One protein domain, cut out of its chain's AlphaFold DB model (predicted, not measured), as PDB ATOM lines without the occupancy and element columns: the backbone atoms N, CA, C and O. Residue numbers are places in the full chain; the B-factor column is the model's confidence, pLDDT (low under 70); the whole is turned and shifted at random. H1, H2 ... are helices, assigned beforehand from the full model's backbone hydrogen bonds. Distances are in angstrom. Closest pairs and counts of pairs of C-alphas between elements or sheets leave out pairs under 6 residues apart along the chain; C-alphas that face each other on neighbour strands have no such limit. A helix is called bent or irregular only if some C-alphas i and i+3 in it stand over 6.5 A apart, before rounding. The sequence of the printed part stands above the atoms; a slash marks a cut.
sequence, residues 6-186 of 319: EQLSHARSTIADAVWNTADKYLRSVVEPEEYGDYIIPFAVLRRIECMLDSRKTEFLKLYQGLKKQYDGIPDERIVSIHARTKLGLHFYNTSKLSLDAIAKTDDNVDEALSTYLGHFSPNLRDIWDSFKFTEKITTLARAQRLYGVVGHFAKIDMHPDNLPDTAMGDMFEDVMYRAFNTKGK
ATOM      1  N   GLU A   6       2.340  22.163 -50.747       66.94
ATOM      2  CA  GLU A   6       2.427  23.612 -50.934       66.94
ATOM      3  C   GLU A   6       1.884  24.375 -49.714       66.94
ATOM      4  O   GLU A   6       2.506  25.327 -49.244       66.94
ATOM      5  N   GLN A   7       0.786  23.889 -49.120       65.56
ATOM      6  CA  GLN A   7       0.241  24.423 -47.866       65.56
ATOM      7  C   GLN A   7       1.209  24.221 -46.695       65.56
ATOM      8  O   GLN A   7       1.393  25.133 -45.891       65.56
ATOM      9  N   LEU A   8       1.869  23.061 -46.624       63.34
ATOM     10  CA  LEU A   8       2.898  22.785 -45.622       63.34
ATOM     11  C   LEU A   8       4.122  23.690 -45.812       63.34
ATOM     12  O   LEU A   8       4.603  24.252 -44.836       63.34
ATOM     13  N   SER A   9       4.595  23.881 -47.045       67.69
ATOM     14  CA  SER A   9       5.706  24.789 -47.371       67.69
ATOM     15  C   SER A   9       5.411  26.236 -46.958       67.69
ATOM     16  O   SER A   9       6.209  26.876 -46.270       67.69
ATOM     17  N   HIS A  10       4.215  26.730 -47.284       69.44
ATOM     18  CA  HIS A  10       3.795  28.079 -46.919       69.44
ATOM     19  C   HIS A  10       3.634  28.260 -45.401       69.44
ATOM     20  O   HIS A  10       4.101  29.258 -44.845       69.44
ATOM     21  N   ALA A  11       3.032  27.284 -44.712       63.97
ATOM     22  CA  ALA A  11       2.902  27.297 -43.256       63.97
ATOM     23  C   ALA A  11       4.276  27.298 -42.562       63.97
ATOM     24  O   ALA A  11       4.485  28.074 -41.631       63.97
ATOM     25  N   ARG A  12       5.234  26.497 -43.055       70.44
ATOM     26  CA  ARG A  12       6.617  26.440 -42.541       70.44
ATOM     27  C   ARG A  12       7.300  27.800 -42.598       70.44
ATOM     28  O   ARG A  12       7.733  28.288 -41.559       70.44
ATOM     29  N   SER A  13       7.349  28.421 -43.779       76.50
ATOM     30  CA  SER A  13       7.983  29.735 -43.958       76.50
ATOM     31  C   SER A  13       7.303  30.797 -43.101       76.50
ATOM     32  O   SER A  13       7.973  31.562 -42.418       76.50
ATOM     33  N   THR A  14       5.968  30.801 -43.061       84.44
ATOM     34  CA  THR A  14       5.212  31.799 -42.294       84.44
ATOM     35  C   THR A  14       5.473  31.678 -40.792       84.44
ATOM     36  O   THR A  14       5.614  32.690 -40.107       84.44
ATOM     37  N   ILE A  15       5.561  30.453 -40.262       87.56
ATOM     38  CA  ILE A  15       5.844  30.221 -38.841       87.56
ATOM     39  C   ILE A  15       7.313  30.507 -38.523       87.56
ATOM     40  O   ILE A  15       7.573  31.151 -37.510       87.56
ATOM     41  N   ALA A  16       8.260  30.103 -39.375       87.88
ATOM     42  CA  ALA A  16       9.677  30.430 -39.198       87.88
ATOM     43  C   ALA A  16       9.891  31.950 -39.143       87.88
ATOM     44  O   ALA A  16      10.550  32.462 -38.236       87.88
ATOM     45  N   ASP A  17       9.242  32.688 -40.047       91.06
ATOM     46  CA  ASP A  17       9.255  34.146 -40.046       91.06
ATOM     47  C   ASP A  17       8.561  34.714 -38.809       91.06
ATOM     48  O   ASP A  17       9.087  35.625 -38.174       91.06
ATOM     49  N   ALA A  18       7.407  34.176 -38.402       91.81
ATOM     50  CA  ALA A  18       6.732  34.600 -37.177       91.81
ATOM     51  C   ALA A  18       7.621  34.409 -35.939       91.81
ATOM     52  O   ALA A  18       7.703  35.314 -35.109       91.81
ATOM     53  N   VAL A  19       8.321  33.280 -35.827       93.06
ATOM     54  CA  VAL A  19       9.268  32.998 -34.743       93.06
ATOM     55  C   VAL A  19      10.449  33.967 -34.798       93.06
ATOM     56  O   VAL A  19      10.746  34.623 -33.796       93.06
ATOM     57  N   TRP A  20      11.078  34.130 -35.966       93.88
ATOM     58  CA  TRP A  20      12.246  34.997 -36.133       93.88
ATOM     59  C   TRP A  20      11.927  36.487 -35.950       93.88
ATOM     60  O   TRP A  20      12.739  37.216 -35.387       93.88
ATOM     61  N   ASN A  21      10.715  36.932 -36.295       93.00
ATOM     62  CA  ASN A  21      10.223  38.300 -36.069       93.00
ATOM     63  C   ASN A  21      10.279  38.737 -34.590       93.00
ATOM     64  O   ASN A  21      10.168  39.929 -34.289       93.00
ATOM     65  N   THR A  22      10.461  37.797 -33.655       90.81
ATOM     66  CA  THR A  22      10.780  38.103 -32.254       90.81
ATOM     67  C   THR A  22      12.055  38.947 -32.137       90.81
ATOM     68  O   THR A  22      12.085  39.884 -31.334       90.81
ATOM     69  N   ALA A  23      13.079  38.660 -32.954       89.56
ATOM     70  CA  ALA A  23      14.339  39.399 -32.999       89.56
ATOM     71  C   ALA A  23      14.095  40.896 -33.228       89.56
ATOM     72  O   ALA A  23      14.467  41.735 -32.403       89.56
ATOM     73  N   ASP A  24      13.395  41.210 -34.317       86.62
ATOM     74  CA  ASP A  24      13.179  42.582 -34.767       86.62
ATOM     75  C   ASP A  24      12.280  43.377 -33.822       86.62
ATOM     76  O   ASP A  24      12.500  44.570 -33.606       86.62
ATOM     77  N   LYS A  25      11.264  42.724 -33.243       89.00
ATOM     78  CA  LYS A  25      10.268  43.394 -32.398       89.00
ATOM     79  C   LYS A  25      10.712  43.585 -30.954       89.00
ATOM     80  O   LYS A  25      10.337  44.588 -30.342       89.00
ATOM     81  N   TYR A  26      11.449  42.628 -30.393       93.88
ATOM     82  CA  TYR A  26      11.660  42.567 -28.945       93.88
ATOM     83  C   TYR A  26      13.123  42.493 -28.519       93.88
ATOM     84  O   TYR A  26      13.420  42.933 -27.412       93.88
ATOM     85  N   LEU A  27      14.028  41.960 -29.345       93.75
ATOM     86  CA  LEU A  27      15.419  41.720 -28.929       93.75
ATOM     87  C   LEU A  27      16.374  42.842 -29.334       93.75
ATOM     88  O   LEU A  27      17.394  43.052 -28.675       93.75
ATOM     89  N   ARG A  28      16.038  43.597 -30.385       90.19
ATOM     90  CA  ARG A  28      16.865  44.705 -30.866       90.19
ATOM     91  C   ARG A  28      17.170  45.709 -29.750       90.19
ATOM     92  O   ARG A  28      16.272  46.147 -29.032       90.19
ATOM     93  N   SER A  29      18.445  46.092 -29.646       90.25
ATOM     94  CA  SER A  29      18.977  47.019 -28.628       90.25
ATOM     95  C   SER A  29      18.917  46.512 -27.181       90.25
ATOM     96  O   SER A  29      19.205  47.276 -26.265       90.25
ATOM     97  N   VAL A  30      18.548  45.247 -26.970       93.56
ATOM     98  CA  VAL A  30      18.561  44.574 -25.661       93.56
ATOM     99  C   VAL A  30      19.569  43.432 -25.652       93.56
ATOM    100  O   VAL A  30      20.229  43.195 -24.646       93.56
ATOM    101  N   VAL A  31      19.667  42.730 -26.777       93.69
ATOM    102  CA  VAL A  31      20.518  41.565 -26.989       93.69
ATOM    103  C   VAL A  31      21.333  41.802 -28.258       93.69
ATOM    104  O   VAL A  31      20.839  42.437 -29.195       93.69
ATOM    105  N   GLU A  32      22.567  41.305 -28.296       93.12
ATOM    106  CA  GLU A  32      23.389  41.365 -29.505       93.12
ATOM    107  C   GLU A  32      22.831  40.424 -30.595       93.12
ATOM    108  O   GLU A  32      22.313  39.349 -30.267       93.12
ATOM    109  N   PRO A  33      22.903  40.778 -31.892       89.94
ATOM    110  CA  PRO A  33      22.342  39.963 -32.977       89.94
ATOM    111  C   PRO A  33      22.830  38.508 -33.005       89.94
ATOM    112  O   PRO A  33      22.085  37.592 -33.369       89.94
ATOM    113  N   GLU A  34      24.073  38.282 -32.593       89.38
ATOM    114  CA  GLU A  34      24.694  36.968 -32.465       89.38
ATOM    115  C   GLU A  34      23.945  36.098 -31.445       89.38
ATOM    116  O   GLU A  34      23.871  34.885 -31.596       89.38
ATOM    117  N   GLU A  35      23.346  36.683 -30.412       91.44
ATOM    118  CA  GLU A  35      22.656  35.949 -29.351       91.44
ATOM    119  C   GLU A  35      21.155  35.766 -29.611       91.44
ATOM    120  O   GLU A  35      20.495  35.067 -28.846       91.44
ATOM    121  N   TYR A  36      20.587  36.334 -30.684       93.81
ATOM    122  CA  TYR A  36      19.142  36.254 -30.947       93.81
ATOM    123  C   TYR A  36      18.602  34.821 -30.923       93.81
ATOM    124  O   TYR A  36      17.575  34.566 -30.293       93.81
ATOM    125  N   GLY A  37      19.312  33.872 -31.538       91.94
ATOM    126  CA  GLY A  37      18.923  32.461 -31.509       91.94
ATOM    127  C   GLY A  37      18.793  31.898 -30.093       91.94
ATOM    128  O   GLY A  37      17.825  31.197 -29.800       91.94
ATOM    129  N   ASP A  38      19.702  32.276 -29.195       92.56
ATOM    130  CA  ASP A  38      19.751  31.766 -27.819       92.56
ATOM    131  C   ASP A  38      18.546  32.229 -26.988       92.56
ATOM    132  O   ASP A  38      18.214  31.604 -25.984       92.56
ATOM    133  N   TYR A  39      17.875  33.306 -27.408       95.62
ATOM    134  CA  TYR A  39      16.616  33.759 -26.818       95.62
ATOM    135  C   TYR A  39      15.403  33.193 -27.557       95.62
ATOM    136  O   TYR A  39      14.438  32.810 -26.911       95.62
ATOM    137  N   ILE A  40      15.421  33.117 -28.889       96.06
ATOM    138  CA  ILE A  40      14.250  32.729 -29.695       96.06
ATOM    139  C   ILE A  40      13.941  31.231 -29.581       96.06
ATOM    140  O   ILE A  40      12.783  30.849 -29.409       96.06
ATOM    141  N   ILE A  41      14.965  30.380 -29.669       94.31
ATOM    142  CA  ILE A  41      14.800  28.921 -29.734       94.31
ATOM    143  C   ILE A  41      14.140  28.351 -28.467       94.31
ATOM    144  O   ILE A  41      13.190  27.580 -28.615       94.31
ATOM    145  N   PRO A  42      14.531  28.742 -27.235       95.88
ATOM    146  CA  PRO A  42      13.872  28.249 -26.024       95.88
ATOM    147  C   PRO A  42      12.366  28.538 -25.985       95.88
ATOM    148  O   PRO A  42      11.581  27.666 -25.609       95.88
ATOM    149  N   PHE A  43      11.934  29.724 -26.432       97.19
ATOM    150  CA  PHE A  43      10.506  30.052 -26.515       97.19
ATOM    151  C   PHE A  43       9.782  29.261 -27.609       97.19
ATOM    152  O   PHE A  43       8.643  28.847 -27.396       97.19
ATOM    153  N   ALA A  44      10.427  29.002 -28.751       95.88
ATOM    154  CA  ALA A  44       9.856  28.160 -29.801       95.88
ATOM    155  C   ALA A  44       9.654  26.712 -29.321       95.88
ATOM    156  O   ALA A  44       8.581  26.137 -29.517       95.88
ATOM    157  N   VAL A  45      10.642  26.148 -28.616       95.44
ATOM    158  CA  VAL A  45      10.548  24.820 -27.984       95.44
ATOM    159  C   VAL A  45       9.429  24.793 -26.941       95.44
ATOM    160  O   VAL A  45       8.572  23.908 -26.981       95.44
ATOM    161  N   LEU A  46       9.376  25.789 -26.050       96.94
ATOM    162  CA  LEU A  46       8.311  25.914 -25.053       96.94
ATOM    163  C   LEU A  46       6.926  25.970 -25.705       96.94
ATOM    164  O   LEU A  46       6.007  25.284 -25.254       96.94
ATOM    165  N   ARG A  47       6.776  26.753 -26.777       96.38
ATOM    166  CA  ARG A  47       5.497  26.890 -27.471       96.38
ATOM    167  C   ARG A  47       5.063  25.585 -28.136       96.38
ATOM    168  O   ARG A  47       3.901  25.211 -28.002       96.38
ATOM    169  N   ARG A  48       5.977  24.857 -28.787       95.12
ATOM    170  CA  ARG A  48       5.668  23.537 -29.362       95.12
ATOM    171  C   ARG A  48       5.211  22.548 -28.296       95.12
ATOM    172  O   ARG A  48       4.180  21.905 -28.473       95.12
ATOM    173  N   ILE A  49       5.933  22.468 -27.179       94.81
ATOM    174  CA  ILE A  49       5.579  21.599 -26.048       94.81
ATOM    175  C   ILE A  49       4.196  21.958 -25.494       94.81
ATOM    176  O   ILE A  49       3.389  21.066 -25.232       94.81
ATOM    177  N   GLU A  50       3.897  23.248 -25.332       95.31
ATOM    178  CA  GLU A  50       2.584  23.708 -24.879       95.31
ATOM    179  C   GLU A  50       1.469  23.271 -25.836       95.31
ATOM    180  O   GLU A  50       0.486  22.680 -25.388       95.31
ATOM    181  N   CYS A  51       1.643  23.480 -27.144       95.00
ATOM    182  CA  CYS A  51       0.678  23.045 -28.150       95.00
ATOM    183  C   CYS A  51       0.473  21.522 -28.141       95.00
ATOM    184  O   CYS A  51      -0.657  21.057 -28.241       95.00
ATOM    185  N   MET A  52       1.537  20.731 -27.977       93.12
ATOM    186  CA  MET A  52       1.433  19.268 -27.897       93.12
ATOM    187  C   MET A  52       0.647  18.787 -26.668       93.12
ATOM    188  O   MET A  52       0.005  17.738 -26.720       93.12
ATOM    189  N   LEU A  53       0.682  19.537 -25.563       93.50
ATOM    190  CA  LEU A  53      -0.074  19.208 -24.352       93.50
ATOM    191  C   LEU A  53      -1.532  19.663 -24.406       93.50
ATOM    192  O   LEU A  53      -2.339  19.125 -23.648       93.50
ATOM    193  N   ASP A  54      -1.877  20.631 -25.255       91.38
ATOM    194  CA  ASP A  54      -3.160  21.342 -25.216       91.38
ATOM    195  C   ASP A  54      -4.364  20.384 -25.265       91.38
ATOM    196  O   ASP A  54      -5.213  20.372 -24.368       91.38
ATOM    197  N   SER A  55      -4.346  19.450 -26.220       89.25
ATOM    198  CA  SER A  55      -5.406  18.452 -26.431       89.25
ATOM    199  C   SER A  55      -5.650  17.501 -25.248       89.25
ATOM    200  O   SER A  55      -6.717  16.890 -25.155       89.25
ATOM    201  N   ARG A  56      -4.682  17.351 -24.333       92.88
ATOM    202  CA  ARG A  56      -4.756  16.451 -23.162       92.88
ATOM    203  C   ARG A  56      -4.591  17.178 -21.830       92.88
ATOM    204  O   ARG A  56      -4.682  16.548 -20.776       92.88
ATOM    205  N   LYS A  57      -4.396  18.500 -21.834       93.81
ATOM    206  CA  LYS A  57      -4.089  19.291 -20.634       93.81
ATOM    207  C   LYS A  57      -5.179  19.166 -19.575       93.81
ATOM    208  O   LYS A  57      -4.890  18.900 -18.411       93.81
ATOM    209  N   THR A  58      -6.441  19.309 -19.977       95.31
ATOM    210  CA  THR A  58      -7.587  19.231 -19.058       95.31
ATOM    211  C   THR A  58      -7.722  17.844 -18.426       95.31
ATOM    212  O   THR A  58      -7.993  17.728 -17.229       95.31
ATOM    213  N   GLU A  59      -7.515  16.785 -19.209       96.31
ATOM    214  CA  GLU A  59      -7.545  15.401 -18.727       96.31
ATOM    215  C   GLU A  59      -6.389  15.127 -17.762       96.31
ATOM    216  O   GLU A  59      -6.607  14.595 -16.671       96.31
ATOM    217  N   PHE A  60      -5.180  15.577 -18.111       96.94
ATOM    218  CA  PHE A  60      -4.007  15.455 -17.254       96.94
ATOM    219  C   PHE A  60      -4.188  16.188 -15.923       96.94
ATOM    220  O   PHE A  60      -3.913  15.620 -14.870       96.94
ATOM    221  N   LEU A  61      -4.707  17.419 -15.929       96.88
ATOM    222  CA  LEU A  61      -4.944  18.168 -14.693       96.88
ATOM    223  C   LEU A  61      -5.983  17.481 -13.792       96.88
ATOM    224  O   LEU A  61      -5.813  17.476 -12.573       96.88
ATOM    225  N   LYS A  62      -7.029  16.863 -14.360       96.94
ATOM    226  CA  LYS A  62      -7.991  16.052 -13.592       96.94
ATOM    227  C   LYS A  62      -7.322  14.823 -12.975       96.94
ATOM    228  O   LYS A  62      -7.521  14.561 -11.790       96.94
ATOM    229  N   LEU A  63      -6.504  14.112 -13.752       96.25
ATOM    230  CA  LEU A  63      -5.716  12.972 -13.278       96.25
ATOM    231  C   LEU A  63      -4.778  13.387 -12.139       96.25
ATOM    232  O   LEU A  63      -4.783  12.760 -11.083       96.25
ATOM    233  N   TYR A  64      -4.038  14.481 -12.313       96.75
ATOM    234  CA  TYR A  64      -3.112  14.994 -11.310       96.75
ATOM    235  C   TYR A  64      -3.838  15.382 -10.016       96.75
ATOM    236  O   TYR A  64      -3.405  14.998  -8.936       96.75
ATOM    237  N   GLN A  65      -4.989  16.056 -10.103       96.12
ATOM    238  CA  GLN A  65      -5.818  16.366  -8.930       96.12
ATOM    239  C   GLN A  65      -6.331  15.107  -8.216       96.12
ATOM    240  O   GLN A  65      -6.388  15.082  -6.987       96.12
ATOM    241  N   GLY A  66      -6.679  14.055  -8.964       96.19
ATOM    242  CA  GLY A  66      -7.023  12.749  -8.396       96.19
ATOM    243  C   GLY A  66      -5.861  12.143  -7.607       96.19
ATOM    244  O   GLY A  66      -6.050  11.727  -6.466       96.19
ATOM    245  N   LEU A  67      -4.650  12.185  -8.169       95.69
ATOM    246  CA  LEU A  67      -3.437  11.724  -7.487       95.69
ATOM    247  C   LEU A  67      -3.146  12.545  -6.225       95.69
ATOM    248  O   LEU A  67      -2.859  11.959  -5.187       95.69
ATOM    249  N   LYS A  68      -3.289  13.877  -6.264       95.94
ATOM    250  CA  LYS A  68      -3.081  14.711  -5.065       95.94
ATOM    251  C   LYS A  68      -3.989  14.304  -3.905       95.94
ATOM    252  O   LYS A  68      -3.549  14.292  -2.763       95.94
ATOM    253  N   LYS A  69      -5.245  13.952  -4.200       95.38
ATOM    254  CA  LYS A  69      -6.199  13.456  -3.195       95.38
ATOM    255  C   LYS A  69      -5.850  12.054  -2.704       95.38
ATOM    256  O   LYS A  69      -5.999  11.778  -1.524       95.38
ATOM    257  N   GLN A  70      -5.403  11.175  -3.600       94.75
ATOM    258  CA  GLN A  70      -5.045   9.796  -3.262       94.75
ATOM    259  C   GLN A  70      -3.819   9.715  -2.342       94.75
ATOM    260  O   GLN A  70      -3.788   8.873  -1.452       94.75
ATOM    261  N   TYR A  71      -2.821  10.567  -2.572       92.44
ATOM    262  CA  TYR A  71      -1.559  10.577  -1.826       92.44
ATOM    263  C   TYR A  71      -1.512  11.639  -0.715       92.44
ATOM    264  O   TYR A  71      -0.449  11.849  -0.145       92.44
ATOM    265  N   ASP A  72      -2.636  12.309  -0.432       90.69
ATOM    266  CA  ASP A  72      -2.753  13.384   0.565       90.69
ATOM    267  C   ASP A  72      -1.643  14.451   0.453       90.69
ATOM    268  O   ASP A  72      -0.935  14.771   1.406       90.69
ATOM    269  N   GLY A  73      -1.428  14.979  -0.759       92.25
ATOM    270  CA  GLY A  73      -0.359  15.952  -0.986       92.25
ATOM    271  C   GLY A  73       0.116  16.083  -2.428       92.25
ATOM    272  O   GLY A  73      -0.639  15.908  -3.385       92.25
ATOM    273  N   ILE A  74       1.382  16.471  -2.596       91.38
ATOM    274  CA  ILE A  74       2.052  16.489  -3.901       91.38
ATOM    275  C   ILE A  74       2.580  15.068  -4.154       91.38
ATOM    276  O   ILE A  74       3.452  14.623  -3.411       91.38
ATOM    277  N   PRO A  75       2.054  14.340  -5.156       92.69
ATOM    278  CA  PRO A  75       2.524  12.994  -5.456       92.69
ATOM    279  C   PRO A  75       3.956  13.026  -6.000       92.69
ATOM    280  O   PRO A  75       4.348  13.985  -6.669       92.69
ATOM    281  N   ASP A  76       4.697  11.944  -5.765       94.44
ATOM    282  CA  ASP A  76       6.033  11.743  -6.330       94.44
ATOM    283  C   ASP A  76       6.008  11.845  -7.869       94.44
ATOM    284  O   ASP A  76       5.122  11.305  -8.543       94.44
ATOM    285  N   GLU A  77       6.988  12.542  -8.444       93.38
ATOM    286  CA  GLU A  77       7.036  12.829  -9.882       93.38
ATOM    287  C   GLU A  77       7.150  11.559 -10.740       93.38
ATOM    288  O   GLU A  77       6.633  11.526 -11.862       93.38
ATOM    289  N   ARG A  78       7.741  10.472 -10.221       93.75
ATOM    290  CA  ARG A  78       7.780   9.173 -10.912       93.75
ATOM    291  C   ARG A  78       6.383   8.577 -11.004       93.75
ATOM    292  O   ARG A  78       6.006   8.066 -12.057       93.75
ATOM    293  N   ILE A  79       5.583   8.695  -9.944       94.56
ATOM    294  CA  ILE A  79       4.189   8.232  -9.933       94.56
ATOM    295  C   ILE A  79       3.370   9.020 -10.956       94.56
ATOM    296  O   ILE A  79       2.627   8.417 -11.736       94.56
ATOM    297  N   VAL A  80       3.528  10.346 -10.994       96.06
ATOM    298  CA  VAL A  80       2.855  11.200 -11.986       96.06
ATOM    299  C   VAL A  80       3.268  10.807 -13.404       96.06
ATOM    300  O   VAL A  80       2.399  10.634 -14.255       96.06
ATOM    301  N   SER A  81       4.562  10.585 -13.644       93.88
ATOM    302  CA  SER A  81       5.101  10.166 -14.947       93.88
ATOM    303  C   SER A  81       4.538   8.821 -15.412       93.88
ATOM    304  O   SER A  81       4.136   8.683 -16.569       93.88
ATOM    305  N   ILE A  82       4.444   7.835 -14.513       94.12
ATOM    306  CA  ILE A  82       3.856   6.521 -14.809       94.12
ATOM    307  C   ILE A  82       2.382   6.672 -15.188       94.12
ATOM    308  O   ILE A  82       1.941   6.092 -16.181       94.12
ATOM    309  N   HIS A  83       1.611   7.467 -14.442       95.50
ATOM    310  CA  HIS A  83       0.193   7.671 -14.738       95.50
ATOM    311  C   HIS A  83      -0.019   8.475 -16.024       95.50
ATOM    312  O   HIS A  83      -0.869   8.100 -16.827       95.50
ATOM    313  N   ALA A  84       0.768   9.526 -16.264       94.44
ATOM    314  CA  ALA A  84       0.729  10.299 -17.504       94.44
ATOM    315  C   ALA A  84       0.944   9.390 -18.725       94.44
ATOM    316  O   ALA A  84       0.151   9.414 -19.669       94.44
ATOM    317  N   ARG A  85       1.949   8.510 -18.659       92.94
ATOM    318  CA  ARG A  85       2.275   7.570 -19.733       92.94
ATOM    319  C   ARG A  85       1.218   6.482 -19.907       92.94
ATOM    320  O   ARG A  85       0.734   6.272 -21.010       92.94
ATOM    321  N   THR A  86       0.843   5.793 -18.832       94.38
ATOM    322  CA  THR A  86      -0.040   4.612 -18.907       94.38
ATOM    323  C   THR A  86      -1.514   4.954 -19.109       94.38
ATOM    324  O   THR A  86      -2.238   4.159 -19.701       94.38
ATOM    325  N   LYS A  87      -1.981   6.112 -18.622       94.88
ATOM    326  CA  LYS A  87      -3.392   6.526 -18.723       94.88
ATOM    327  C   LYS A  87      -3.659   7.447 -19.908       94.88
ATOM    328  O   LYS A  87      -4.763   7.404 -20.436       94.88
ATOM    329  N   LEU A  88      -2.693   8.291 -20.283       93.00
ATOM    330  CA  LEU A  88      -2.888   9.342 -21.291       93.00
ATOM    331  C   LEU A  88      -1.904   9.258 -22.467       93.00
ATOM    332  O   LEU A  88      -2.017  10.055 -23.394       93.00
ATOM    333  N   GLY A  89      -0.943   8.325 -22.448       90.88
ATOM    334  CA  GLY A  89       0.085   8.221 -23.487       90.88
ATOM    335  C   GLY A  89       1.077   9.388 -23.494       90.88
ATOM    336  O   GLY A  89       1.764   9.602 -24.485       90.88
ATOM    337  N   LEU A  90       1.146  10.172 -22.413       91.50
ATOM    338  CA  LEU A  90       1.981  11.368 -22.344       91.50
ATOM    339  C   LEU A  90       3.390  11.030 -21.841       91.50
ATOM    340  O   LEU A  90       3.565  10.490 -20.747       91.50
ATOM    341  N   HIS A  91       4.402  11.394 -22.629       90.44
ATOM    342  CA  HIS A  91       5.823  11.229 -22.283       90.44
ATOM    343  C   HIS A  91       6.388  12.388 -21.451       90.44
ATOM    344  O   HIS A  91       7.467  12.277 -20.869       90.44
ATOM    345  N   PHE A  92       5.650  13.489 -21.388       93.44
ATOM    346  CA  PHE A  92       5.950  14.686 -20.621       93.44
ATOM    347  C   PHE A  92       4.640  15.346 -20.199       93.44
ATOM    348  O   PHE A  92       3.576  15.052 -20.745       93.44
ATOM    349  N   TYR A  93       4.698  16.218 -19.200       94.81
ATOM    350  CA  TYR A  93       3.508  16.882 -18.680       94.81
ATOM    351  C   TYR A  93       3.842  18.236 -18.066       94.81
ATOM    352  O   TYR A  93       5.001  18.560 -17.825       94.81
ATOM    353  N   ASN A  94       2.798  19.007 -17.758       96.88
ATOM    354  CA  ASN A  94       2.904  20.204 -16.937       96.88
ATOM    355  C   ASN A  94       1.749  20.247 -15.929       96.88
ATOM    356  O   ASN A  94       0.579  20.172 -16.316       96.88
ATOM    357  N   THR A  95       2.078  20.371 -14.646       96.19
ATOM    358  CA  THR A  95       1.118  20.323 -13.525       96.19
ATOM    359  C   THR A  95       0.467  21.669 -13.195       96.19
ATOM    360  O   THR A  95      -0.504  21.711 -12.438       96.19
ATOM    361  N   SER A  96       0.951  22.766 -13.785       94.81
ATOM    362  CA  SER A  96       0.383  24.103 -13.616       94.81
ATOM    363  C   SER A  96      -0.880  24.292 -14.458       94.81
ATOM    364  O   SER A  96      -1.051  23.674 -15.511       94.81
ATOM    365  N   LYS A  97      -1.763  25.186 -14.003       93.50
ATOM    366  CA  LYS A  97      -2.908  25.686 -14.784       93.50
ATOM    367  C   LYS A  97      -2.528  26.828 -15.733       93.50
ATOM    368  O   LYS A  97      -3.371  27.248 -16.517       93.50
ATOM    369  N   LEU A  98      -1.306  27.347 -15.618       95.06
ATOM    370  CA  LEU A  98      -0.798  28.413 -16.473       95.06
ATOM    371  C   LEU A  98      -0.597  27.921 -17.913       95.06
ATOM    372  O   LEU A  98      -0.449  26.722 -18.168       95.06
ATOM    373  N   SER A  99      -0.582  28.887 -18.821       95.25
ATOM    374  CA  SER A  99      -0.203  28.782 -20.230       95.25
ATOM    375  C   SER A  99       0.433  30.106 -20.653       95.25
ATOM    376  O   SER A  99       0.231  31.119 -19.976       95.25
ATOM    377  N   LEU A 100       1.153  30.137 -21.774       95.88
ATOM    378  CA  LEU A 100       1.693  31.387 -22.317       95.88
ATOM    379  C   LEU A 100       0.588  32.417 -22.571       95.88
ATOM    380  O   LEU A 100       0.780  33.591 -22.279       95.88
ATOM    381  N   ASP A 101      -0.586  31.984 -23.040       94.56
ATOM    382  CA  ASP A 101      -1.755  32.856 -23.216       94.56
ATOM    383  C   ASP A 101      -2.275  33.420 -21.882       94.56
ATOM    384  O   ASP A 101      -2.583  34.606 -21.796       94.56
ATOM    385  N   ALA A 102      -2.336  32.608 -20.821       93.88
ATOM    386  CA  ALA A 102      -2.748  33.080 -19.500       93.88
ATOM    387  C   ALA A 102      -1.727  34.060 -18.899       93.88
ATOM    388  O   ALA A 102      -2.116  35.082 -18.341       93.88
ATOM    389  N   ILE A 103      -0.432  33.775 -19.058       94.81
ATOM    390  CA  ILE A 103       0.667  34.635 -18.596       94.81
ATOM    391  C   ILE A 103       0.703  35.945 -19.398       94.81
ATOM    392  O   ILE A 103       0.943  37.009 -18.844       94.81
ATOM    393  N   ALA A 104       0.412  35.902 -20.699       91.44
ATOM    394  CA  ALA A 104       0.345  37.090 -21.550       91.44
ATOM    395  C   ALA A 104      -0.864  37.998 -21.258       91.44
ATOM    396  O   ALA A 104      -0.954  39.081 -21.830       91.44
ATOM    397  N   LYS A 105      -1.814  37.562 -20.421       89.25
ATOM    398  CA  LYS A 105      -2.971  38.365 -19.988       89.25
ATOM    399  C   LYS A 105      -2.744  39.072 -18.655       89.25
ATOM    400  O   LYS A 105      -3.538  39.940 -18.306       89.25
ATOM    401  N   THR A 106      -1.697  38.702 -17.925       81.06
ATOM    402  CA  THR A 106      -1.237  39.421 -16.736       81.06
ATOM    403  C   THR A 106      -0.177  40.431 -17.162       81.06
ATOM    404  O   THR A 106       0.801  40.058 -17.808       81.06
ATOM    405  N   ASP A 107      -0.401  41.708 -16.865       70.00
ATOM    406  CA  ASP A 107       0.539  42.798 -17.139       70.00
ATOM    407  C   ASP A 107       1.724  42.784 -16.164       70.00
ATOM    408  O   ASP A 107       2.872  42.938 -16.586       70.00
ATOM    409  N   ASP A 108       1.453  42.502 -14.890       77.44
ATOM    410  CA  ASP A 108       2.452  42.435 -13.829       77.44
ATOM    411  C   ASP A 108       2.932  40.991 -13.557       77.44
ATOM    412  O   ASP A 108       2.156  40.035 -13.571       77.44
ATOM    413  N   ASN A 109       4.228  40.838 -13.248       85.75
ATOM    414  CA  ASN A 109       4.885  39.586 -12.810       85.75
ATOM    415  C   ASN A 109       4.951  38.449 -13.855       85.75
ATOM    416  O   ASN A 109       4.895  37.262 -13.520       85.75
ATOM    417  N   VAL A 110       5.100  38.796 -15.138       93.06
ATOM    418  CA  VAL A 110       5.278  37.825 -16.238       93.06
ATOM    419  C   VAL A 110       6.465  36.887 -15.998       93.06
ATOM    420  O   VAL A 110       6.396  35.708 -16.336       93.06
ATOM    421  N   ASP A 111       7.554  37.397 -15.429       93.88
ATOM    422  CA  ASP A 111       8.756  36.638 -15.095       93.88
ATOM    423  C   ASP A 111       8.492  35.587 -14.015       93.88
ATOM    424  O   ASP A 111       8.782  34.413 -14.238       93.88
ATOM    425  N   GLU A 112       7.860  35.962 -12.898       94.19
ATOM    426  CA  GLU A 112       7.501  35.019 -11.831       94.19
ATOM    427  C   GLU A 112       6.514  33.951 -12.329       94.19
ATOM    428  O   GLU A 112       6.687  32.752 -12.071       94.19
ATOM    429  N   ALA A 113       5.499  34.364 -13.093       95.38
ATOM    430  CA  ALA A 113       4.506  33.457 -13.652       95.38
ATOM    431  C   ALA A 113       5.130  32.476 -14.659       95.38
ATOM    432  O   ALA A 113       4.833  31.278 -14.621       95.38
ATOM    433  N   LEU A 114       6.035  32.950 -15.523       96.38
ATOM    434  CA  LEU A 114       6.744  32.108 -16.484       96.38
ATOM    435  C   LEU A 114       7.722  31.154 -15.793       96.38
ATOM    436  O   LEU A 114       7.709  29.963 -16.096       96.38
ATOM    437  N   SER A 115       8.515  31.621 -14.827       95.50
ATOM    438  CA  SER A 115       9.404  30.757 -14.039       95.50
ATOM    439  C   SER A 115       8.622  29.681 -13.284       95.50
ATOM    440  O   SER A 115       8.997  28.507 -13.304       95.50
ATOM    441  N   THR A 116       7.477  30.046 -12.699       95.56
ATOM    442  CA  THR A 116       6.560  29.086 -12.075       95.56
ATOM    443  C   THR A 116       6.061  28.071 -13.097       95.56
ATOM    444  O   THR A 116       6.088  26.868 -12.838       95.56
ATOM    445  N   TYR A 117       5.626  28.520 -14.275       96.75
ATOM    446  CA  TYR A 117       5.148  27.638 -15.334       96.75
ATOM    447  C   TYR A 117       6.216  26.636 -15.789       96.75
ATOM    448  O   TYR A 117       5.919  25.441 -15.885       96.75
ATOM    449  N   LEU A 118       7.456  27.098 -15.977       96.88
ATOM    450  CA  LEU A 118       8.606  26.269 -16.342       96.88
ATOM    451  C   LEU A 118       8.933  25.214 -15.270       96.88
ATOM    452  O   LEU A 118       9.182  24.054 -15.599       96.88
ATOM    453  N   GLY A 119       8.847  25.576 -13.987       96.06
ATOM    454  CA  GLY A 119       9.108  24.662 -12.867       96.06
ATOM    455  C   GLY A 119       8.084  23.529 -12.701       96.06
ATOM    456  O   GLY A 119       8.377  22.518 -12.060       96.06
ATOM    457  N   HIS A 120       6.895  23.660 -13.300       96.19
ATOM    458  CA  HIS A 120       5.823  22.659 -13.218       96.19
ATOM    459  C   HIS A 120       5.850  21.616 -14.346       96.19
ATOM    460  O   HIS A 120       4.984  20.727 -14.362       96.19
ATOM    461  N   PHE A 121       6.800  21.709 -15.284       96.31
ATOM    462  CA  PHE A 121       7.035  20.654 -16.269       96.31
ATOM    463  C   PHE A 121       7.647  19.401 -15.629       96.31
ATOM    464  O   PHE A 121       8.245  19.453 -14.555       96.31
ATOM    465  N   SER A 122       7.478  18.261 -16.298       94.38
ATOM    466  CA  SER A 122       8.101  16.996 -15.912       94.38
ATOM    467  C   SER A 122       9.638  17.091 -15.894       94.38
ATOM    468  O   SER A 122      10.203  17.880 -16.656       94.38
ATOM    469  N   PRO A 123      10.335  16.282 -15.068       92.06
ATOM    470  CA  PRO A 123      11.786  16.397 -14.871       92.06
ATOM    471  C   PRO A 123      12.603  16.404 -16.165       92.06
ATOM    472  O   PRO A 123      13.430  17.282 -16.363       92.06
ATOM    473  N   ASN A 124      12.280  15.501 -17.094       89.19
ATOM    474  CA  ASN A 124      12.940  15.398 -18.397       89.19
ATOM    475  C   ASN A 124      12.891  16.688 -19.235       89.19
ATOM    476  O   ASN A 124      13.796  16.912 -20.035       89.19
ATOM    477  N   LEU A 125      11.851  17.515 -19.070       92.00
ATOM    478  CA  LEU A 125      11.739  18.818 -19.723       92.00
ATOM    479  C   LEU A 125      12.416  19.938 -18.932       92.00
ATOM    480  O   LEU A 125      12.916  20.876 -19.543       92.00
ATOM    481  N   ARG A 126      12.459  19.859 -17.596       92.94
ATOM    482  CA  ARG A 126      13.140  20.884 -16.787       92.94
ATOM    483  C   ARG A 126      14.637  20.941 -17.084       92.94
ATOM    484  O   ARG A 126      15.159  22.035 -17.255       92.94
ATOM    485  N   ASP A 127      15.266  19.788 -17.306       90.31
ATOM    486  CA  ASP A 127      16.673  19.704 -17.722       90.31
ATOM    487  C   ASP A 127      16.972  20.479 -19.027       90.31
ATOM    488  O   ASP A 127      18.085  20.961 -19.247       90.31
ATOM    489  N   ILE A 128      15.986  20.595 -19.928       93.38
ATOM    490  CA  ILE A 128      16.135  21.337 -21.191       93.38
ATOM    491  C   ILE A 128      16.190  22.844 -20.922       93.38
ATOM    492  O   ILE A 128      16.963  23.558 -21.560       93.38
ATOM    493  N   TRP A 129      15.411  23.340 -19.958       95.00
ATOM    494  CA  TRP A 129      15.420  24.757 -19.586       95.00
ATOM    495  C   TRP A 129      16.761  25.178 -18.997       95.00
ATOM    496  O   TRP A 129      17.242  26.271 -19.309       95.00
ATOM    497  N   ASP A 130      17.384  24.292 -18.221       93.06
ATOM    498  CA  ASP A 130      18.730  24.495 -17.688       93.06
ATOM    499  C   ASP A 130      19.764  24.522 -18.819       93.06
ATOM    500  O   ASP A 130      20.571  25.449 -18.891       93.06
ATOM    501  N   SER A 131      19.648  23.599 -19.782       93.25
ATOM    502  CA  SER A 131      20.520  23.550 -20.967       93.25
ATOM    503  C   SER A 131      20.446  24.831 -21.817       93.25
ATOM    504  O   SER A 131      21.414  25.242 -22.457       93.25
ATOM    505  N   PHE A 132      19.287  25.495 -21.821       94.62
ATOM    506  CA  PHE A 132      19.076  26.784 -22.484       94.62
ATOM    507  C   PHE A 132      19.428  27.996 -21.620       94.62
ATOM    508  O   PHE A 132      19.368  29.128 -22.108       94.62
ATOM    509  N   LYS A 133      19.759  27.789 -20.340       96.00
ATOM    510  CA  LYS A 133      19.901  28.852 -19.335       96.00
ATOM    511  C   LYS A 133      18.688  29.781 -19.334       96.00
ATOM    512  O   LYS A 133      18.805  31.005 -19.260       96.00
ATOM    513  N   PHE A 134      17.497  29.196 -19.466       96.62
ATOM    514  CA  PHE A 134      16.294  29.938 -19.839       96.62
ATOM    515  C   PHE A 134      15.929  31.004 -18.794       96.62
ATOM    516  O   PHE A 134      15.557  32.123 -19.144       96.62
ATOM    517  N   THR A 135      16.136  30.713 -17.508       95.69
ATOM    518  CA  THR A 135      15.925  31.660 -16.401       95.69
ATOM    519  C   THR A 135      16.750  32.944 -16.548       95.69
ATOM    520  O   THR A 135      16.247  34.039 -16.282       95.69
ATOM    521  N   GLU A 136      17.997  32.851 -17.021       96.44
ATOM    522  CA  GLU A 136      18.842  34.026 -17.272       96.44
ATOM    523  C   GLU A 136      18.261  34.872 -18.409       96.44
ATOM    524  O   GLU A 136      18.138  36.093 -18.291       96.44
ATOM    525  N   LYS A 137      17.828  34.215 -19.492       96.25
ATOM    526  CA  LYS A 137      17.220  34.872 -20.656       96.25
ATOM    527  C   LYS A 137      15.920  35.588 -20.281       96.25
ATOM    528  O   LYS A 137      15.721  36.741 -20.660       96.25
ATOM    529  N   ILE A 138      15.077  34.943 -19.475       96.56
ATOM    530  CA  ILE A 138      13.848  35.526 -18.917       96.56
ATOM    531  C   ILE A 138      14.175  36.771 -18.095       96.56
ATOM    532  O   ILE A 138      13.578  37.822 -18.318       96.56
ATOM    533  N   THR A 139      15.170  36.685 -17.209       96.50
ATOM    534  CA  THR A 139      15.594  37.807 -16.357       96.50
ATOM    535  C   THR A 139      16.072  39.000 -17.188       96.50
ATOM    536  O   THR A 139      15.689  40.140 -16.913       96.50
ATOM    537  N   THR A 140      16.878  38.764 -18.226       96.62
ATOM    538  CA  THR A 140      17.351  39.819 -19.137       96.62
ATOM    539  C   THR A 140      16.189  40.512 -19.847       96.62
ATOM    540  O   THR A 140      16.101  41.742 -19.836       96.62
ATOM    541  N   LEU A 141      15.247  39.744 -20.403       96.25
ATOM    542  CA  LEU A 141      14.076  40.302 -21.085       96.25
ATOM    543  C   LEU A 141      13.118  41.023 -20.130       96.25
ATOM    544  O   LEU A 141      12.501  42.015 -20.526       96.25
ATOM    545  N   ALA A 142      12.981  40.549 -18.890       95.06
ATOM    546  CA  ALA A 142      12.145  41.176 -17.870       95.06
ATOM    547  C   ALA A 142      12.694  42.553 -17.482       95.06
ATOM    548  O   ALA A 142      11.971  43.546 -17.542       95.06
ATOM    549  N   ARG A 143      14.002  42.640 -17.194       94.81
ATOM    550  CA  ARG A 143      14.689  43.907 -16.879       94.81
ATOM    551  C   ARG A 143      14.593  44.928 -18.009       94.81
ATOM    552  O   ARG A 143      14.490  46.120 -17.748       94.81
ATOM    553  N   ALA A 144      14.598  44.458 -19.254       95.31
ATOM    554  CA  ALA A 144      14.438  45.299 -20.435       95.31
ATOM    555  C   ALA A 144      12.970  45.624 -20.781       95.31
ATOM    556  O   ALA A 144      12.718  46.249 -21.811       95.31
ATOM    557  N   GLN A 145      12.000  45.180 -19.970       94.06
ATOM    558  CA  GLN A 145      10.559  45.334 -20.214       94.06
ATOM    559  C   GLN A 145      10.105  44.763 -21.572       94.06
ATOM    560  O   GLN A 145       9.184  45.268 -22.216       94.06
ATOM    561  N   ARG A 146      10.758  43.689 -22.033       95.12
ATOM    562  CA  ARG A 146      10.446  42.995 -23.295       95.12
ATOM    563  C   ARG A 146       9.745  41.660 -23.097       95.12
ATOM    564  O   ARG A 146       9.067  41.206 -24.016       95.12
ATOM    565  N   LEU A 147       9.868  41.052 -21.915       95.50
ATOM    566  CA  LEU A 147       9.373  39.700 -21.655       95.50
ATOM    567  C   LEU A 147       7.870  39.543 -21.932       95.50
ATOM    568  O   LEU A 147       7.493  38.610 -22.634       95.50
ATOM    569  N   TYR A 148       7.032  40.471 -21.455       95.12
ATOM    570  CA  TYR A 148       5.583  40.466 -21.718       95.12
ATOM    571  C   TYR A 148       5.272  40.381 -23.221       95.12
ATOM    572  O   TYR A 148       4.481  39.548 -23.663       95.12
ATOM    573  N   GLY A 149       5.955  41.204 -24.022       94.94
ATOM    574  CA  GLY A 149       5.793  41.225 -25.471       94.94
ATOM    575  C   GLY A 149       6.223  39.916 -26.135       94.94
ATOM    576  O   GLY A 149       5.505  39.416 -26.997       94.94
ATOM    577  N   VAL A 150       7.348  39.338 -25.702       96.56
ATOM    578  CA  VAL A 150       7.842  38.048 -26.214       96.56
ATOM    579  C   VAL A 150       6.867  36.918 -25.883       96.56
ATOM    580  O   VAL A 150       6.462  36.181 -26.781       96.56
ATOM    581  N   VAL A 151       6.429  36.810 -24.626       96.69
ATOM    582  CA  VAL A 151       5.474  35.781 -24.186       96.69
ATOM    583  C   VAL A 151       4.153  35.905 -24.948       96.69
ATOM    584  O   VAL A 151       3.669  34.920 -25.507       96.69
ATOM    585  N   GLY A 152       3.606  37.121 -25.057       95.56
ATOM    586  CA  GLY A 152       2.371  37.375 -25.799       95.56
ATOM    587  C   GLY A 152       2.485  37.166 -27.310       95.56
ATOM    588  O   GLY A 152       1.481  36.877 -27.964       95.56
ATOM    589  N   HIS A 153       3.685  37.291 -27.879       96.31
ATOM    590  CA  HIS A 153       3.949  36.961 -29.278       96.31
ATOM    591  C   HIS A 153       3.940  35.448 -29.500       96.31
ATOM    592  O   HIS A 153       3.166  34.965 -30.323       96.31
ATOM    593  N   PHE A 154       4.707  34.685 -28.714       96.81
ATOM    594  CA  PHE A 154       4.757  33.222 -28.838       96.81
ATOM    595  C   PHE A 154       3.424  32.540 -28.519       96.81
ATOM    596  O   PHE A 154       3.075  31.574 -29.192       96.81
ATOM    597  N   ALA A 155       2.641  33.068 -27.573       95.62
ATOM    598  CA  ALA A 155       1.303  32.557 -27.257       95.62
ATOM    599  C   ALA A 155       0.361  32.515 -28.480       95.62
ATOM    600  O   ALA A 155      -0.553  31.695 -28.529       95.62
ATOM    601  N   LYS A 156       0.588  33.385 -29.475       94.44
ATOM    602  CA  LYS A 156      -0.235  33.501 -30.690       94.44
ATOM    603  C   LYS A 156       0.250  32.635 -31.849       94.44
ATOM    604  O   LYS A 156      -0.460  32.525 -32.844       94.44
ATOM    605  N   ILE A 157       1.446  32.056 -31.757       93.88
ATOM    606  CA  ILE A 157       1.989  31.213 -32.823       93.88
ATOM    607  C   ILE A 157       1.389  29.820 -32.668       93.88
ATOM    608  O   ILE A 157       1.552  29.179 -31.631       93.88
ATOM    609  N   ASP A 158       0.678  29.340 -33.678       91.62
ATOM    610  CA  ASP A 158       0.137  27.987 -33.656       91.62
ATOM    611  C   ASP A 158       1.198  26.981 -34.111       91.62
ATOM    612  O   ASP A 158       1.612  26.967 -35.269       91.62
ATOM    613  N   MET A 159       1.651  26.155 -33.170       92.50
ATOM    614  CA  MET A 159       2.591  25.061 -33.405       92.50
ATOM    615  C   MET A 159       1.952  23.715 -33.047       92.50
ATOM    616  O   MET A 159       2.662  22.797 -32.635       92.50
ATOM    617  N   HIS A 160       0.626  23.577 -33.138       91.69
ATOM    618  CA  HIS A 160      -0.042  22.302 -32.883       91.69
ATOM    619  C   HIS A 160       0.345  21.255 -33.944       91.69
ATOM    620  O   HIS A 160       0.412  21.606 -35.123       91.69
ATOM    621  N   PRO A 161       0.586  19.977 -33.578       88.62
ATOM    622  CA  PRO A 161       0.934  18.919 -34.537       88.62
ATOM    623  C   PRO A 161      -0.034  18.778 -35.721       88.62
ATOM    624  O   PRO A 161       0.398  18.438 -36.819       88.62
ATOM    625  N   ASP A 162      -1.314  19.099 -35.517       88.81
ATOM    626  CA  ASP A 162      -2.340  19.068 -36.573       88.81
ATOM    627  C   ASP A 162      -2.110  20.122 -37.670       88.81
ATOM    628  O   ASP A 162      -2.431  19.881 -38.833       88.81
ATOM    629  N   ASN A 163      -1.545  21.279 -37.309       86.81
ATOM    630  CA  ASN A 163      -1.307  22.403 -38.220       86.81
ATOM    631  C   ASN A 163       0.155  22.473 -38.679       86.81
ATOM    632  O   ASN A 163       0.446  22.915 -39.790       86.81
ATOM    633  N   LEU A 164       1.075  21.993 -37.840       86.00
ATOM    634  CA  LEU A 164       2.502  21.909 -38.108       86.00
ATOM    635  C   LEU A 164       3.005  20.495 -37.757       86.00
ATOM    636  O   LEU A 164       3.429  20.254 -36.620       86.00
ATOM    637  N   PRO A 165       2.957  19.544 -38.709       86.12
ATOM    638  CA  PRO A 165       3.457  18.183 -38.509       86.12
ATOM    639  C   PRO A 165       4.942  18.160 -38.128       86.12
ATOM    640  O   PRO A 165       5.672  19.095 -38.446       86.12
ATOM    641  N   ASP A 166       5.422  17.080 -37.510       81.31
ATOM    642  CA  ASP A 166       6.802  16.999 -36.992       81.31
ATOM    643  C   ASP A 166       7.877  17.258 -38.057       81.31
ATOM    644  O   ASP A 166       8.855  17.961 -37.803       81.31
ATOM    645  N   THR A 167       7.668  16.779 -39.288       78.00
ATOM    646  CA  THR A 167       8.584  17.054 -40.408       78.00
ATOM    647  C   THR A 167       8.697  18.551 -40.682       78.00
ATOM    648  O   THR A 167       9.805  19.072 -40.773       78.00
ATOM    649  N   ALA A 168       7.552  19.239 -40.736       82.31
ATOM    650  CA  ALA A 168       7.445  20.676 -40.944       82.31
ATOM    651  C   ALA A 168       7.965  21.488 -39.749       82.31
ATOM    652  O   ALA A 168       8.566  22.542 -39.943       82.31
ATOM    653  N   MET A 169       7.772  20.989 -38.527       85.75
ATOM    654  CA  MET A 169       8.331  21.581 -37.314       85.75
ATOM    655  C   MET A 169       9.858  21.554 -37.347       85.75
ATOM    656  O   MET A 169      10.500  22.562 -37.065       85.75
ATOM    657  N   GLY A 170      10.443  20.416 -37.721       79.81
ATOM    658  CA  GLY A 170      11.890  20.305 -37.812       79.81
ATOM    659  C   GLY A 170      12.486  21.139 -38.953       79.81
ATOM    660  O   GLY A 170      13.553  21.707 -38.759       79.81
ATOM    661  N   ASP A 171      11.783  21.308 -40.081       80.19
ATOM    662  CA  ASP A 171      12.208  22.239 -41.145       80.19
ATOM    663  C   ASP A 171      12.160  23.706 -40.670       80.19
ATOM    664  O   ASP A 171      13.048  24.501 -40.968       80.19
ATOM    665  N   MET A 172      11.139  24.075 -39.888       87.44
ATOM    666  CA  MET A 172      11.035  25.411 -39.291       87.44
ATOM    667  C   MET A 172      12.166  25.667 -38.285       87.44
ATOM    668  O   MET A 172      12.795  26.726 -38.322       87.44
ATOM    669  N   PHE A 173      12.464  24.696 -37.415       84.00
ATOM    670  CA  PHE A 173      13.603  24.792 -36.502       84.00
ATOM    671  C   PHE A 173      14.933  24.877 -37.247       84.00
ATOM    672  O   PHE A 173      15.791  25.651 -36.831       84.00
ATOM    673  N   GLU A 174      15.103  24.123 -38.334       79.75
ATOM    674  CA  GLU A 174      16.285  24.207 -39.193       79.75
ATOM    675  C   GLU A 174      16.481  25.631 -39.728       79.75
ATOM    676  O   GLU A 174      17.575  26.176 -39.589       79.75
ATOM    677  N   ASP A 175      15.433  26.268 -40.257       85.56
ATOM    678  CA  ASP A 175      15.509  27.652 -40.741       85.56
ATOM    679  C   ASP A 175      15.865  28.632 -39.608       85.56
ATOM    680  O   ASP A 175      16.812  29.415 -39.716       85.56
ATOM    681  N   VAL A 176      15.183  28.549 -38.461       88.31
ATOM    682  CA  VAL A 176      15.473  29.411 -37.298       88.31
ATOM    683  C   VAL A 176      16.913  29.224 -36.802       88.31
ATOM    684  O   VAL A 176      17.599  30.203 -36.500       88.31
ATOM    685  N   MET A 177      17.398  27.983 -36.752       82.00
ATOM    686  CA  MET A 177      18.777  27.656 -36.383       82.00
ATOM    687  C   MET A 177      19.779  28.187 -37.407       82.00
ATOM    688  O   MET A 177      20.809  28.749 -37.033       82.00
ATOM    689  N   TYR A 178      19.478  28.051 -38.697       82.69
ATOM    690  CA  TYR A 178      20.307  28.570 -39.776       82.69
ATOM    691  C   TYR A 178      20.465  30.091 -39.665       82.69
ATOM    692  O   TYR A 178      21.590  30.600 -39.686       82.69
ATOM    693  N   ARG A 179      19.361  30.816 -39.442       87.25
ATOM    694  CA  ARG A 179      19.375  32.264 -39.186       87.25
ATOM    695  C   ARG A 179      20.209  32.604 -37.945       87.25
ATOM    696  O   ARG A 179      21.074  33.473 -38.025       87.25
ATOM    697  N   ALA A 180      20.025  31.876 -36.842       84.31
ATOM    698  CA  ALA A 180      20.775  32.067 -35.597       84.31
ATOM    699  C   ALA A 180      22.289  31.854 -35.741       84.31
ATOM    700  O   ALA A 180      23.083  32.601 -35.172       84.31
ATOM    701  N   PHE A 181      22.727  30.839 -36.484       75.81
ATOM    702  CA  PHE A 181      24.160  30.606 -36.671       75.81
ATOM    703  C   PHE A 181      24.794  31.588 -37.646       75.81
ATOM    704  O   PHE A 181      25.936  32.001 -37.428       75.81
ATOM    705  N   ASN A 182      24.052  32.002 -38.673       79.94
ATOM    706  CA  ASN A 182      24.513  33.032 -39.591       79.94
ATOM    707  C   ASN A 182      24.718  34.374 -38.881       79.94
ATOM    708  O   ASN A 182      25.718  35.036 -39.154       79.94
ATOM    709  N   THR A 183      23.843  34.761 -37.941       80.69
ATOM    710  CA  THR A 183      24.069  35.989 -37.158       80.69
ATOM    711  C   THR A 183      25.305  35.884 -36.269       80.69
ATOM    712  O   THR A 183      26.009  36.872 -36.123       80.69
ATOM    713  N   LYS A 184      25.652  34.691 -35.764       78.31
ATOM    714  CA  LYS A 184      26.885  34.435 -34.988       78.31
ATOM    715  C   LYS A 184      28.188  34.525 -35.798       78.31
ATOM    716  O   LYS A 184      29.255  34.269 -35.238       78.31
ATOM    717  N   GLY A 185      28.133  34.788 -37.107       64.81
ATOM    718  CA  GLY A 185      29.313  34.784 -37.984       64.81
ATOM    719  C   GLY A 185      30.003  33.416 -38.080       64.81
ATOM    720  O   GLY A 185      31.134  33.311 -38.556       64.81
ATOM    721  N   LYS A 186      29.338  32.353 -37.614       61.00
ATOM    722  CA  LYS A 186      29.787  30.969 -37.747       61.00
ATOM    723  C   LYS A 186      29.181  30.405 -39.026       61.00
ATOM    724  O   LYS A 186      28.028  30.686 -39.339       61.00
TER     725      LYS A 186
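This is residues 6 to 186 of the 319 residues of the protein "Site-specific DNA-methyltransferase (adenine-specific)" of Corynebacterium epidermidicanis (UniProt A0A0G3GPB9). The long helix arm H2a runs through the middle of the body, with H1 and H9 packed on one side of its early part; on the other side is a group of shorter helices, H4, H5, H7 and H8, of which H8 packs on both H2a and H1. Beyond residue 55 the chain turns about perpendicular into H2b, which pairs with H3 as a small head at one end of the longest axis, and H6 lies at the border of the group towards that head. The printed part has 181 residues with nine named helices, H1 to H9 in order along the chain, and no named strand: the class is all helix, and the helix packing is mostly crossed. The whole is compact, with a radius of gyration of the C-alphas of 17.1 A and spans of 53 by 41 by 29 A.

H1, residues 6 to 27, comes first. H2, residues 33 to 70, was assigned as one helix by its hydrogen bonds, but it is bent: C-alphas 55 and 58 are 7.7 A apart. Its arms, H2a of residues 33 to 55 and H2b of residues 58 to 70, stand about perpendicular at 75 degrees. H2a is itself irregular, with C-alphas 34 and 37 7.4 A apart. With residues 19 to 27 alone H1 touches H2a, at a steep tilt of 54 degrees, opposite ways; the closest C-alphas, of Ala 23 and Tyr 36, are 6.1 A apart. H2b touches H3, residues 77 to 88, at a steep tilt of 48 degrees, the closest C-alphas being those of Phe 60 and Ala 84, 7.0 A apart. H2b and H9, residues 166 to 183, are apart. H4, residues 100 to 103, touches H8, residues 147 to 154, where the closest C-alphas, of Leu 100 and Val 151, are 6.1 A apart. H5, residues 110 to 119, touches H7, residues 134 to 143, at a shallow tilt of 8 degrees, opposite ways; the closest C-alphas, of Asp 111 and Ala 142, are 6.3 A apart. H6, residues 123 to 131, only just touches H5, with 3 pairs of C-alphas within 8 A, the closest being Gly 119 and Arg 126 at 6.8 A. H8 touches H2a at a steep tilt of 58 degrees, the closest C-alphas being those of Arg 47 and Phe 154, 6.5 A apart. H9 touches H2a at a shallow tilt of 16 degrees, opposite ways, with the C-alphas of Gly 37 and Ala 180 closest at 4.5 A. H9 also touches H1, at Ala 16 and Met 172, whose C-alphas are 5.2 A apart. Every O i to N i+4 pair is within hydrogen-bond range in H2b, H3, H5, H7, H8 and H9; the figures are 15 of 18 in H1, 14 of 19 in H2a and 3 of 5 in H6, and H4 is too short for such a pair.

H1 begins at C-alpha 6, (2.427, 23.612, -50.934), and is 31.3 A long. H2a measures 35.7 A and H2b 18.6 A, the latter ending at C-alpha 70, (-5.045, 9.796, -3.262). H3 is 15.5 A long. H9, 25.7 A long, ends at C-alpha 183, (24.069, 35.989, -37.158).

The two C-alphas farthest apart are those of Gln 70 and Gly 185, 54.9 A. The printed part has no cut. The links from H3 to H4 and from H8 to H9 are long, with 11 residues each. The mean pLDDT of the printed part is 90.7; residues 6 to 11 and 185 to 186 are under 70.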